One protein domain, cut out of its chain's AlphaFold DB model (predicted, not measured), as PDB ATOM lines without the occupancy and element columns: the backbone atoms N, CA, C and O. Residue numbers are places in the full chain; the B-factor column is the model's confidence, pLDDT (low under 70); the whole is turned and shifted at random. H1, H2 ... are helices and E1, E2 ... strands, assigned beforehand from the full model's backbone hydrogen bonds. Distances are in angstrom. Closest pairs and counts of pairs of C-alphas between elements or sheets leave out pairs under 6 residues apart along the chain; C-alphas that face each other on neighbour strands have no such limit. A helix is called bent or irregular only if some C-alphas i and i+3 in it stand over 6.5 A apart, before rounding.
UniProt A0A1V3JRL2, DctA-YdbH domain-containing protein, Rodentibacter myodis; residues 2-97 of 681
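What this domain is: This is residues 2 to 97 of the 681 residues of the protein "DctA-YdbH domain-containing protein" of Rodentibacter myodis (UniProt A0A1V3JRL2). A long, twisted sheet of four strands has small helical parts at its two ends, and no helix covers the middle of the strands. H3 stands up over one end, while H2 only grazes the sheet near the other, where residues 12 to 18 stick out as a free loop. The printed part has 96 residues, in the order H1, H2, E1, H3, E2, E3, E4; the sheet's order is E1, E2, E3, E4, antiparallel throughout. The class is mixed, helices and strands; the whole is loose, with a radius of gyration of the C-alphas of 16.7 A and spans of 40 by 31 by 31 A.

How they stand to each other: H1, residues 4 to 7, is not on the sheet and is apart from H2, residues 21 to 25. Edge strand E1, residues 31 to 38, is antiparallel to E2, residues 58 to 66, with N 33 and O 63 at 2.8 A. H3, residues 49 to 56, lies over E3, residues 69 to 78, at a height over the sheet of 9.6 A; their closest C-alphas, of Val 54 and Ala 76, are 6.2 A apart. E2, E3 and E4, residues 81 to 93, form a meander, each strand the antiparallel neighbour of the one before. E2 and E3 are a hairpin, with N 62 and O 73 at 2.8 A; E3 and E4 are another, with N 72 and O 88 at 2.8 A. The O i to N i+4 pair of H2 is within hydrogen-bond range, as are 2 of 4 in H3; H1 is too short for one.

Where its parts are: H1 begins at C-alpha 4, (-15.499, 39.716, -31.558). E1 spans 19.7 A, E2 26.3 A and E3 30.2 A from first to last C-alpha. H3, 11.0 A, is irregular, but only just: C-alphas 50 and 53 are 6.9 A apart. E4, 36.8 A, ends at C-alpha 93, (14.541, 37.965, -29.654).

The domain as a whole: The two C-alphas farthest apart, of Lys 16 and Asn 79, are 45.9 A apart. The printed part has no cut; the link from H1 to H2 is long, with 13 residues. pLDDT is under 70 at residues 2 to 19, 27 and 41 to 51.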
ATOM      1  N   VAL A   2     -13.774  46.346 -33.115       35.38
ATOM      2  CA  VAL A   2     -13.059  45.112 -32.736       35.38
ATOM      3  C   VAL A   2     -13.916  43.934 -33.184       35.38
ATOM      4  O   VAL A   2     -15.087  43.862 -32.810       35.38
ATOM      5  N   ASP A   3     -13.360  43.061 -34.020       39.12
ATOM      6  CA  ASP A   3     -14.005  41.811 -34.412       39.12
ATOM      7  C   ASP A   3     -14.041  40.868 -33.199       39.12
ATOM      8  O   ASP A   3     -13.004  40.448 -32.678       39.12
ATOM      9  N   TYR A   4     -15.251  40.571 -32.721       40.50
ATOM     10  CA  TYR A   4     -15.499  39.716 -31.558       40.50
ATOM     11  C   TYR A   4     -14.955  38.286 -31.735       40.50
ATOM     12  O   TYR A   4     -14.738  37.604 -30.734       40.50
ATOM     13  N   ALA A   5     -14.682  37.842 -32.970       51.88
ATOM     14  CA  ALA A   5     -14.094  36.530 -33.238       51.88
ATOM     15  C   ALA A   5     -12.658  36.389 -32.692       51.88
ATOM     16  O   ALA A   5     -12.271  35.306 -32.261       51.88
ATOM     17  N   CYS A   6     -11.884  37.479 -32.633       48.94
ATOM     18  CA  CYS A   6     -10.489  37.464 -32.170       48.94
ATOM     19  C   CYS A   6     -10.372  37.301 -30.637       48.94
ATOM     20  O   CYS A   6      -9.439  36.679 -30.131       48.94
ATOM     21  N   ILE A   7     -11.365  37.789 -29.882       52.28
ATOM     22  CA  ILE A   7     -11.404  37.664 -28.413       52.28
ATOM     23  C   ILE A   7     -11.718  36.220 -27.986       52.28
ATOM     24  O   ILE A   7     -11.244  35.770 -26.947       52.28
ATOM     25  N   GLN A   8     -12.465  35.465 -28.801       50.31
ATOM     26  CA  GLN A   8     -12.800  34.062 -28.523       50.31
ATOM     27  C   GLN A   8     -11.625  33.089 -28.735       50.31
ATOM     28  O   GLN A   8     -11.691  31.963 -28.249       50.31
ATOM     29  N   SER A   9     -10.560  33.507 -29.430       49.75
ATOM     30  CA  SER A   9      -9.331  32.717 -29.623       49.75
ATOM     31  C   SER A   9      -8.246  32.965 -28.571       49.75
ATOM     32  O   SER A   9      -7.192  32.330 -28.627       49.75
ATOM     33  N   LEU A  10      -8.473  33.875 -27.617       48.75
ATOM     34  CA  LEU A  10      -7.567  34.043 -26.484       48.75
ATOM     35  C   LEU A  10      -7.656  32.804 -25.577       48.75
ATOM     36  O   LEU A  10      -8.763  32.347 -25.282       48.75
ATOM     37  N   PRO A  11      -6.520  32.244 -25.129       51.22
ATOM     38  CA  PRO A  11      -6.527  31.055 -24.289       51.22
ATOM     39  C   PRO A  11      -7.318  31.311 -22.998       51.22
ATOM     40  O   PRO A  11      -7.006  32.220 -22.228       51.22
ATOM     41  N   THR A  12      -8.350  30.500 -22.752       46.03
ATOM     42  CA  THR A  12      -9.059  30.462 -21.469       46.03
ATOM     43  C   THR A  12      -8.128  29.860 -20.423       46.03
ATOM     44  O   THR A  12      -7.681  28.724 -20.569       46.03
ATOM     45  N   HIS A  13      -7.794  30.640 -19.398       42.97
ATOM     46  CA  HIS A  13      -6.832  30.257 -18.370       42.97
ATOM     47  C   HIS A  13      -7.386  29.108 -17.507       42.97
ATOM     48  O   HIS A  13      -8.318  29.316 -16.735       42.97
ATOM     49  N   ASP A  14      -6.798  27.914 -17.613       46.31
ATOM     50  CA  ASP A  14      -6.859  26.885 -16.567       46.31
ATOM     51  C   ASP A  14      -5.742  27.171 -15.549       46.31
ATOM     52  O   ASP A  14      -4.636  27.558 -15.931       46.31
ATOM     53  N   GLU A  15      -5.995  26.982 -14.251       47.41
ATOM     54  CA  GLU A  15      -5.109  27.370 -13.128       47.41
ATOM     55  C   GLU A  15      -3.714  26.689 -13.099       47.41
ATOM     56  O   GLU A  15      -2.953  26.889 -12.154       47.41
ATOM     57  N   LYS A  16      -3.342  25.871 -14.098       46.59
ATOM     58  CA  LYS A  16      -2.122  25.033 -14.080       46.59
ATOM     59  C   LYS A  16      -1.110  25.256 -15.210       46.59
ATOM     60  O   LYS A  16      -0.066  24.607 -15.186       46.59
ATOM     61  N   THR A  17      -1.355  26.142 -16.172       51.72
ATOM     62  CA  THR A  17      -0.422  26.411 -17.286       51.72
ATOM     63  C   THR A  17       0.103  27.845 -17.242       51.72
ATOM     64  O   THR A  17      -0.670  28.796 -17.168       51.72
ATOM     65  N   SER A  18       1.429  28.005 -17.276       57.91
ATOM     66  CA  SER A  18       2.108  29.303 -17.354       57.91
ATOM     67  C   SER A  18       1.782  30.008 -18.675       57.91
ATOM     68  O   SER A  18       1.740  29.395 -19.744       57.91
ATOM     69  N   LEU A  19       1.520  31.315 -18.600       66.06
ATOM     70  CA  LEU A  19       1.163  32.133 -19.757       66.06
ATOM     71  C   LEU A  19       2.380  32.283 -20.689       66.06
ATOM     72  O   LEU A  19       3.406  32.827 -20.269       66.06
ATOM     73  N   LYS A  20       2.259  31.818 -21.939       75.25
ATOM     74  CA  LYS A  20       3.295  31.960 -22.974       75.25
ATOM     75  C   LYS A  20       3.066  33.202 -23.827       75.25
ATOM     76  O   LYS A  20       1.987  33.358 -24.402       75.25
ATOM     77  N   LEU A  21       4.073  34.062 -23.942       74.56
ATOM     78  CA  LEU A  21       4.028  35.286 -24.746       74.56
ATOM     79  C   LEU A  21       3.853  34.973 -26.235       74.56
ATOM     80  O   LEU A  21       3.029  35.599 -26.896       74.56
ATOM     81  N   THR A  22       4.540  33.957 -26.760       75.25
ATOM     82  CA  THR A  22       4.338  33.480 -28.138       75.25
ATOM     83  C   THR A  22       2.894  33.059 -28.396       75.25
ATOM     84  O   THR A  22       2.334  33.419 -29.428       75.25
ATOM     85  N   ALA A  23       2.259  32.353 -27.455       73.44
ATOM     86  CA  ALA A  23       0.858  31.948 -27.573       73.44
ATOM     87  C   ALA A  23      -0.108  33.142 -27.480       73.44
ATOM     88  O   ALA A  23      -1.141  33.138 -28.148       73.44
ATOM     89  N   LEU A  24       0.229  34.166 -26.689       72.75
ATOM     90  CA  LEU A  24      -0.552  35.398 -26.573       72.75
ATOM     91  C   LEU A  24      -0.481  36.253 -27.850       72.75
ATOM     92  O   LEU A  24      -1.485  36.837 -28.251       72.75
ATOM     93  N   PHE A  25       0.693  36.321 -28.486       71.19
ATOM     94  CA  PHE A  25       0.921  37.146 -29.678       71.19
ATOM     95  C   PHE A  25       0.574  36.445 -30.997       71.19
ATOM     96  O   PHE A  25       0.231  37.124 -31.962       71.19
ATOM     97  N   ALA A  26       0.608  35.109 -31.054       70.06
ATOM     98  CA  ALA A  26       0.312  34.339 -32.266       70.06
ATOM     99  C   ALA A  26      -1.050  34.650 -32.937       70.06
ATOM    100  O   ALA A  26      -1.084  34.686 -34.168       70.06
ATOM    101  N   PRO A  27      -2.163  34.876 -32.207       68.19
ATOM    102  CA  PRO A  27      -3.462  35.152 -32.824       68.19
ATOM    103  C   PRO A  27      -3.751  36.644 -33.072       68.19
ATOM    104  O   PRO A  27      -4.821  36.958 -33.598       68.19
ATOM    105  N   LEU A  28      -2.867  37.574 -32.685       71.38
ATOM    106  CA  LEU A  28      -3.166  39.009 -32.763       71.38
ATOM    107  C   LEU A  28      -2.968  39.554 -34.192       71.38
ATOM    108  O   LEU A  28      -1.857  39.490 -34.723       71.38
ATOM    109  N   PRO A  29      -4.004  40.130 -34.831       75.38
ATOM    110  CA  PRO A  29      -3.834  40.845 -36.091       75.38
ATOM    111  C   PRO A  29      -3.070  42.156 -35.868       75.38
ATOM    112  O   PRO A  29      -3.042  42.686 -34.751       75.38
ATOM    113  N   GLN A  30      -2.515  42.726 -36.946       81.56
ATOM    114  CA  GLN A  30      -2.046  44.113 -36.912       81.56
ATOM    115  C   GLN A  30      -3.175  45.004 -36.387       81.56
ATOM    116  O   GLN A  30      -4.286  45.000 -36.924       81.56
ATOM    117  N   SER A  31      -2.917  45.700 -35.287       80.44
ATOM    118  CA  SER A  31      -3.964  46.390 -34.543       80.44
ATOM    119  C   SER A  31      -3.417  47.606 -33.817       80.44
ATOM    120  O   SER A  31      -2.347  47.567 -33.219       80.44
ATOM    121  N   GLU A  32      -4.199  48.681 -33.848       84.69
ATOM    122  CA  GLU A  32      -3.954  49.901 -33.089       84.69
ATOM    123  C   GLU A  32      -5.127  50.130 -32.132       84.69
ATOM    124  O   GLU A  32      -6.295  50.156 -32.534       84.69
ATOM    125  N   LEU A  33      -4.814  50.287 -30.851       83.88
ATOM    126  CA  LEU A  33      -5.748  50.651 -29.799       83.88
ATOM    127  C   LEU A  33      -5.353  52.016 -29.242       83.88
ATOM    128  O   LEU A  33      -4.317  52.152 -28.595       83.88
ATOM    129  N   THR A  34      -6.225  53.003 -29.429       83.94
ATOM    130  CA  THR A  34      -6.026  54.362 -28.916       83.94
ATOM    131  C   THR A  34      -6.991  54.641 -27.775       83.94
ATOM    132  O   THR A  34      -8.212  54.615 -27.934       83.94
ATOM    133  N   LEU A  35      -6.432  54.930 -26.605       83.56
ATOM    134  CA  LEU A  35      -7.148  55.306 -25.396       83.56
ATOM    135  C   LEU A  35      -7.001  56.816 -25.221       83.56
ATOM    136  O   LEU A  35      -5.945  57.313 -24.841       83.56
ATOM    137  N   HIS A  36      -8.063  57.565 -25.516       79.44
ATOM    138  CA  HIS A  36      -8.029  59.027 -25.415       79.44
ATOM    139  C   HIS A  36      -8.122  59.536 -23.975       79.44
ATOM    140  O   HIS A  36      -7.620  60.621 -23.685       79.44
ATOM    141  N   HIS A  37      -8.794  58.793 -23.090       77.50
ATOM    142  CA  HIS A  37      -9.081  59.263 -21.744       77.50
ATOM    143  C   HIS A  37      -9.302  58.118 -20.757       77.50
ATOM    144  O   HIS A  37     -10.303  57.404 -20.830       77.50
ATOM    145  N   ILE A  38      -8.393  57.985 -19.798       77.75
ATOM    146  CA  ILE A  38      -8.515  57.083 -18.656       77.75
ATOM    147  C   ILE A  38      -8.300  57.904 -17.391       77.75
ATOM    148  O   ILE A  38      -7.327  58.649 -17.276       77.75
ATOM    149  N   LYS A  39      -9.222  57.758 -16.438       74.88
ATOM    150  CA  LYS A  39      -9.115  58.342 -15.102       74.88
ATOM    151  C   LYS A  39      -9.382  57.264 -14.065       74.88
ATOM    152  O   LYS A  39     -10.490  56.729 -14.003       74.88
ATOM    153  N   LEU A  40      -8.382  56.974 -13.245       71.25
ATOM    154  CA  LEU A  40      -8.541  56.107 -12.083       71.25
ATOM    155  C   LEU A  40      -9.164  56.923 -10.943       71.25
ATOM    156  O   LEU A  40      -8.796  58.070 -10.706       71.25
ATOM    157  N   ARG A  41     -10.169  56.357 -10.267       67.12
ATOM    158  CA  ARG A  41     -10.802  56.966  -9.084       67.12
ATOM    159  C   ARG A  41     -10.355  56.204  -7.841       67.12
ATOM    160  O   ARG A  41     -10.264  54.983  -7.895       67.12
ATOM    161  N   ASN A  42     -10.138  56.918  -6.736       64.12
ATOM    162  CA  ASN A  42      -9.710  56.360  -5.443       64.12
ATOM    163  C   ASN A  42      -8.334  55.662  -5.477       64.12
ATOM    164  O   ASN A  42      -8.105  54.719  -4.726       64.12
ATOM    165  N   ALA A  43      -7.416  56.108  -6.339       62.22
ATOM    166  CA  ALA A  43      -6.073  55.530  -6.431       62.22
ATOM    167  C   ALA A  43      -5.132  55.980  -5.293       62.22
ATOM    168  O   ALA A  43      -4.114  55.333  -5.055       62.22
ATOM    169  N   ASP A  44      -5.487  57.043  -4.561       56.69
ATOM    170  CA  ASP A  44      -4.668  57.656  -3.501       56.69
ATOM    171  C   ASP A  44      -4.348  56.724  -2.319       56.69
ATOM    172  O   ASP A  44      -3.471  57.021  -1.513       56.69
ATOM    173  N   THR A  45      -5.069  55.609  -2.174       54.53
ATOM    174  CA  THR A  45      -4.829  54.611  -1.120       54.53
ATOM    175  C   THR A  45      -3.927  53.462  -1.566       54.53
ATOM    176  O   THR A  45      -3.542  52.644  -0.736       54.53
ATOM    177  N   ILE A  46      -3.609  53.371  -2.862       54.34
ATOM    178  CA  ILE A  46      -2.978  52.190  -3.476       54.34
ATOM    179  C   ILE A  46      -1.495  52.444  -3.785       54.34
ATOM    180  O   ILE A  46      -0.729  51.507  -3.994       54.34
ATOM    181  N   VAL A  47      -1.059  53.704  -3.795       55.22
ATOM    182  CA  VAL A  47       0.279  54.093  -4.256       55.22
ATOM    183  C   VAL A  47       0.942  55.147  -3.369       55.22
ATOM    184  O   VAL A  47       0.264  55.864  -2.643       55.22
ATOM    185  N   PRO A  48       2.279  55.284  -3.424       55.75
ATOM    186  CA  PRO A  48       2.977  56.370  -2.750       55.75
ATOM    187  C   PRO A  48       2.568  57.765  -3.276       55.75
ATOM    188  O   PRO A  48       2.338  57.914  -4.481       55.75
ATOM    189  N   PRO A  49       2.618  58.825  -2.437       63.03
ATOM    190  CA  PRO A  49       2.192  60.186  -2.793       63.03
ATOM    191  C   PRO A  49       2.813  60.773  -4.065       63.03
ATOM    192  O   PRO A  49       2.183  61.580  -4.742       63.03
ATOM    193  N   ILE A  50       4.041  60.371  -4.408       64.25
ATOM    194  CA  ILE A  50       4.735  60.843  -5.613       64.25
ATOM    195  C   ILE A  50       4.019  60.430  -6.908       64.25
ATOM    196  O   ILE A  50       4.118  61.135  -7.903       64.25
ATOM    197  N   PHE A  51       3.247  59.339  -6.892       68.94
ATOM    198  CA  PHE A  51       2.507  58.845  -8.056       68.94
ATOM    199  C   PHE A  51       1.037  59.277  -8.076       68.94
ATOM    200  O   PHE A  51       0.360  59.059  -9.082       68.94
ATOM    201  N   HIS A  52       0.543  59.933  -7.018       72.81
ATOM    202  CA  HIS A  52      -0.847  60.403  -6.953       72.81
ATOM    203  C   HIS A  52      -1.166  61.343  -8.116       72.81
ATOM    204  O   HIS A  52      -2.220  61.222  -8.733       72.81
ATOM    205  N   ASN A  53      -0.230  62.227  -8.475       70.88
ATOM    206  CA  ASN A  53      -0.420  63.156  -9.587       70.88
ATOM    207  C   ASN A  53      -0.640  62.410 -10.909       70.88
ATOM    208  O   ASN A  53      -1.542  62.762 -11.654       70.88
ATOM    209  N   VAL A  54       0.122  61.345 -11.181       74.94
ATOM    210  CA  VAL A  54      -0.036  60.548 -12.411       74.94
ATOM    211  C   VAL A  54      -1.356  59.783 -12.402       74.94
ATOM    212  O   VAL A  54      -2.076  59.789 -13.395       74.94
ATOM    213  N   LEU A  55      -1.713  59.152 -11.285       73.75
ATOM    214  CA  LEU A  55      -2.900  58.295 -11.221       73.75
ATOM    215  C   LEU A  55      -4.217  59.077 -11.158       73.75
ATOM    216  O   LEU A  55      -5.245  58.570 -11.605       73.75
ATOM    217  N   ASN A  56      -4.177  60.321 -10.678       72.94
ATOM    218  CA  ASN A  56      -5.319  61.238 -10.694       72.94
ATOM    219  C   ASN A  56      -5.415  62.071 -11.981       72.94
ATOM    220  O   ASN A  56      -6.448  62.710 -12.215       72.94
ATOM    221  N   SER A  57      -4.361  62.071 -12.803       76.94
ATOM    222  CA  SER A  57      -4.315  62.798 -14.071       76.94
ATOM    223  C   SER A  57      -5.107  62.106 -15.181       76.94
ATOM    224  O   SER A  57      -5.546  60.959 -15.058       76.94
ATOM    225  N   TYR A  58      -5.290  62.817 -16.293       80.75
ATOM    226  CA  TYR A  58      -5.859  62.228 -17.494       80.75
ATOM    227  C   TYR A  58      -4.781  61.470 -18.258       80.75
ATOM    228  O   TYR A  58      -3.852  62.067 -18.806       80.75
ATOM    229  N   LEU A  59      -4.928  60.146 -18.284       83.94
ATOM    230  CA  LEU A  59      -4.058  59.251 -19.028       83.94
ATOM    231  C   LEU A  59      -4.612  59.068 -20.441       83.94
ATOM    232  O   LEU A  59      -5.804  58.811 -20.633       83.94
ATOM    233  N   SER A  60      -3.733  59.160 -21.426       87.38
ATOM    234  CA  SER A  60      -3.989  58.724 -22.793       87.38
ATOM    235  C   SER A  60      -2.871  57.794 -23.237       87.38
ATOM    236  O   SER A  60      -1.757  57.857 -22.719       87.38
ATOM    237  N   GLY A  61      -3.146  56.912 -24.185       88.31
ATOM    238  CA  GLY A  61      -2.119  56.021 -24.696       88.31
ATOM    239  C   GLY A  61      -2.509  55.341 -25.988       88.31
ATOM    240  O   GLY A  61      -3.682  55.294 -26.355       88.31
ATOM    241  N   THR A  62      -1.506  54.822 -26.670       88.62
ATOM    242  CA  THR A  62      -1.649  54.014 -27.869       88.62
ATOM    243  C   THR A  62      -0.923  52.698 -27.654       88.62
ATOM    244  O   THR A  62       0.201  52.659 -27.154       88.62
ATOM    245  N   ALA A  63      -1.581  51.605 -28.009       87.94
ATOM    246  CA  ALA A  63      -0.974  50.291 -28.111       87.94
ATOM    247  C   ALA A  63      -1.063  49.867 -29.576       87.94
ATOM    248  O   ALA A  63      -2.163  49.760 -30.113       87.94
ATOM    249  N   ASN A  64       0.077  49.675 -30.226       88.06
ATOM    250  CA  ASN A  64       0.155  49.270 -31.623       88.06
ATOM    251  C   ASN A  64       0.913  47.945 -31.725       88.06
ATOM    252  O   ASN A  64       2.054  47.852 -31.276       88.06
ATOM    253  N   TYR A  65       0.288  46.938 -32.324       85.19
ATOM    254  CA  TYR A  65       0.938  45.699 -32.717       85.19
ATOM    255  C   TYR A  65       1.156  45.697 -34.231       85.19
ATOM    256  O   TYR A  65       0.197  45.596 -34.999       85.19
ATOM    257  N   GLN A  66       2.413  45.796 -34.663       84.12
ATOM    258  CA  GLN A  66       2.788  45.792 -36.074       84.12
ATOM    259  C   GLN A  66       4.143  45.097 -36.259       84.12
ATOM    260  O   GLN A  66       5.051  45.289 -35.460       84.12
ATOM    261  N   ASP A  67       4.274  44.274 -37.303       80.38
ATOM    262  CA  ASP A  67       5.527  43.600 -37.690       80.38
ATOM    263  C   ASP A  67       6.182  42.777 -36.561       80.38
ATOM    264  O   ASP A  67       7.392  42.822 -36.355       80.38
ATOM    265  N   ASN A  68       5.368  42.013 -35.817       79.94
ATOM    266  CA  ASN A  68       5.776  41.265 -34.615       79.94
ATOM    267  C   ASN A  68       6.371  42.140 -33.493       79.94
ATOM    268  O   ASN A  68       7.016  41.622 -32.586       79.94
ATOM    269  N   GLN A  69       6.139  43.451 -33.515       85.06
ATOM    270  CA  GLN A  69       6.531  44.369 -32.452       85.06
ATOM    271  C   GLN A  69       5.292  44.962 -31.791       85.06
ATOM    272  O   GLN A  69       4.370  45.445 -32.452       85.06
ATOM    273  N   PHE A  70       5.281  44.944 -30.464       87.25
ATOM    274  CA  PHE A  70       4.250  45.584 -29.667       87.25
ATOM    275  C   PHE A  70       4.788  46.889 -29.091       87.25
ATOM    276  O   PHE A  70       5.680  46.888 -28.245       87.25
ATOM    277  N   ASN A  71       4.252  48.004 -29.571       90.19
ATOM    278  CA  ASN A  71       4.611  49.346 -29.148       90.19
ATOM    279  C   ASN A  71       3.535  49.891 -28.211       90.19
ATOM    280  O   ASN A  71       2.359  49.947 -28.564       90.19
ATOM    281  N   LEU A  72       3.948  50.322 -27.027       91.69
ATOM    282  CA  LEU A  72       3.106  50.984 -26.040       91.69
ATOM    283  C   LEU A  72       3.590  52.410 -25.853       91.69
ATOM    284  O   LEU A  72       4.753  52.614 -25.519       91.69
ATOM    285  N   ALA A  73       2.698  53.383 -25.985       91.94
ATOM    286  CA  ALA A  73       2.955  54.759 -25.593       91.94
ATOM    287  C   ALA A  73       1.864  55.237 -24.634       91.94
ATOM    288  O   ALA A  73       0.679  55.091 -24.919       91.94
ATOM    289  N   PHE A  74       2.252  55.836 -23.512       89.75
ATOM    290  CA  PHE A  74       1.333  56.459 -22.563       89.75
ATOM    291  C   PHE A  74       1.758  57.895 -22.281       89.75
ATOM    292  O   PHE A  74       2.943  58.223 -22.246       89.75
ATOM    293  N   SER A  75       0.782  58.765 -22.056       89.50
ATOM    294  CA  SER A  75       1.013  60.128 -21.611       89.50
ATOM    295  C   SER A  75       0.023  60.509 -20.523       89.50
ATOM    296  O   SER A  75      -1.134  60.093 -20.549       89.50
ATOM    297  N   ALA A  76       0.490  61.296 -19.565       87.94
ATOM    298  CA  ALA A  76      -0.306  61.766 -18.444       87.94
ATOM    299  C   ALA A  76      -0.311  63.293 -18.440       87.94
ATOM    300  O   ALA A  76       0.758  63.911 -18.526       87.94
ATOM    301  N   LYS A  77      -1.498  63.899 -18.346       84.56
ATOM    302  CA  LYS A  77      -1.658  65.357 -18.296       84.56
ATOM    303  C   LYS A  77      -2.392  65.808 -17.041       84.56
ATOM    304  O   LYS A  77      -3.512  65.362 -16.791       84.56
ATOM    305  N   ASP A  78      -1.790  66.741 -16.314       80.56
ATOM    306  CA  ASP A  78      -2.399  67.441 -15.182       80.56
ATOM    307  C   ASP A  78      -2.590  68.923 -15.537       80.56
ATOM    308  O   ASP A  78      -1.653  69.571 -15.997       80.56
ATOM    309  N   ASN A  79      -3.812  69.448 -15.395       75.19
ATOM    310  CA  ASN A  79      -4.197  70.804 -15.830       75.19
ATOM    311  C   ASN A  79      -3.676  71.186 -17.237       75.19
ATOM    312  O   ASN A  79      -3.111  72.261 -17.430       75.19
ATOM    313  N   ASP A  80      -3.830  70.277 -18.207       72.69
ATOM    314  CA  ASP A  80      -3.337  70.379 -19.595       72.69
ATOM    315  C   ASP A  80      -1.807  70.445 -19.779       72.69
ATOM    316  O   ASP A  80      -1.323  70.482 -20.915       72.69
ATOM    317  N   GLN A  81      -1.024  70.352 -18.703       79.38
ATOM    318  CA  GLN A  81       0.424  70.182 -18.759       79.38
ATOM    319  C   GLN A  81       0.792  68.699 -18.787       79.38
ATOM    320  O   GLN A  81       0.292  67.888 -18.012       79.38
ATOM    321  N   LEU A  82       1.683  68.334 -19.704       84.19
ATOM    322  CA  LEU A  82       2.218  66.985 -19.816       84.19
ATOM    323  C   LEU A  82       3.182  66.716 -18.655       84.19
ATOM    324  O   LEU A  82       4.252  67.316 -18.595       84.19
ATOM    325  N   ILE A  83       2.808  65.798 -17.766       88.06
ATOM    326  CA  ILE A  83       3.607  65.446 -16.586       88.06
ATOM    327  C   ILE A  83       4.339  64.117 -16.747       88.06
ATOM    328  O   ILE A  83       5.330  63.897 -16.063       88.06
ATOM    329  N   MET A  84       3.882  63.223 -17.629       90.88
ATOM    330  CA  MET A  84       4.540  61.941 -17.890       90.88
ATOM    331  C   MET A  84       4.415  61.545 -19.359       90.88
ATOM    332  O   MET A  84       3.353  61.710 -19.960       90.88
ATOM    333  N   GLN A  85       5.488  60.989 -19.907       92.81
ATOM    334  CA  GLN A  85       5.512  60.270 -21.174       92.81
ATOM    335  C   GLN A  85       6.216  58.944 -20.957       92.81
ATOM    336  O   GLN A  85       7.292  58.909 -20.370       92.81
ATOM    337  N   TYR A  86       5.630  57.877 -21.467       92.81
ATOM    338  CA  TYR A  86       6.195  56.542 -21.462       92.81
ATOM    339  C   TYR A  86       6.130  55.993 -22.876       92.81
ATOM    340  O   TYR A  86       5.088  56.101 -23.526       92.81
ATOM    341  N   HIS A  87       7.207  55.370 -23.332       94.44
ATOM    342  CA  HIS A  87       7.171  54.500 -24.495       94.44
ATOM    343  C   HIS A  87       7.871  53.185 -24.181       94.44
ATOM    344  O   HIS A  87       8.797  53.132 -23.373       94.44
ATOM    345  N   SER A  88       7.418  52.108 -24.809       94.19
ATOM    346  CA  SER A  88       8.142  50.848 -24.807       94.19
ATOM    347  C   SER A  88       7.824  50.025 -26.040       94.19
ATOM    348  O   SER A  88       6.747  50.144 -26.623       94.19
ATOM    349  N   THR A  89       8.760  49.159 -26.389       92.50
ATOM    350  CA  THR A  89       8.653  48.192 -27.469       92.50
ATOM    351  C   THR A  89       8.971  46.816 -26.913       92.50
ATOM    352  O   THR A  89       9.989  46.620 -26.247       92.50
ATOM    353  N   LEU A  90       8.101  45.859 -27.200       89.75
ATOM    354  CA  LEU A  90       8.296  44.445 -26.934       89.75
ATOM    355  C   LEU A  90       8.421  43.717 -28.273       89.75
ATOM    356  O   LEU A  90       7.530  43.815 -29.115       89.75
ATOM    357  N   GLN A  91       9.522  42.998 -28.473       88.69
ATOM    358  CA  GLN A  91       9.811  42.285 -29.718       88.69
ATOM    359  C   GLN A  91      10.396  40.891 -29.443       88.69
ATOM    360  O   GLN A  91      11.126  40.729 -28.465       88.69
ATOM    361  N   PRO A  92      10.126  39.881 -30.285       84.94
ATOM    362  CA  PRO A  92      10.783  38.579 -30.197       84.94
ATOM    363  C   PRO A  92      12.300  38.705 -30.381       84.94
ATOM    364  O   PRO A  92      12.763  39.404 -31.283       84.94
ATOM    365  N   MET A  93      13.082  38.007 -29.558       80.00
ATOM    366  CA  MET A  93      14.541  37.965 -29.654       80.00
ATOM    367  C   MET A  93      15.056  36.588 -29.206       80.00
ATOM    368  O   MET A  93      15.069  36.269 -28.020       80.00
ATOM    369  N   GLY A  94      15.502  35.765 -30.162       77.50
ATOM    370  CA  GLY A  94      15.931  34.387 -29.886       77.50
ATOM    371  C   GLY A  94      14.769  33.500 -29.419       77.50
ATOM    372  O   GLY A  94      13.719  33.490 -30.056       77.50
ATOM    373  N   GLU A  95      14.959  32.768 -28.317       71.69
ATOM    374  CA  GLU A  95      13.915  31.953 -27.661       71.69
ATOM    375  C   GLU A  95      13.033  32.759 -26.678       71.69
ATOM    376  O   GLU A  95      12.157  32.195 -26.025       71.69
ATOM    377  N   GLY A  96      13.248  34.075 -26.562       80.81
ATOM    378  CA  GLY A  96      12.521  34.959 -25.649       80.81
ATOM    379  C   GLY A  96      12.036  36.253 -26.307       80.81
ATOM    380  O   GLY A  96      11.928  36.362 -27.531       80.81
ATOM    381  N   PHE A  97      11.743  37.256 -25.482       85.88
ATOM    382  CA  PHE A  97      11.269  38.573 -25.901       85.88
ATOM    383  C   PHE A  97      12.119  39.672 -25.276       85.88
ATOM    384  O   PHE A  97      12.393  39.654 -24.084       85.88
TER     385      PHE A  97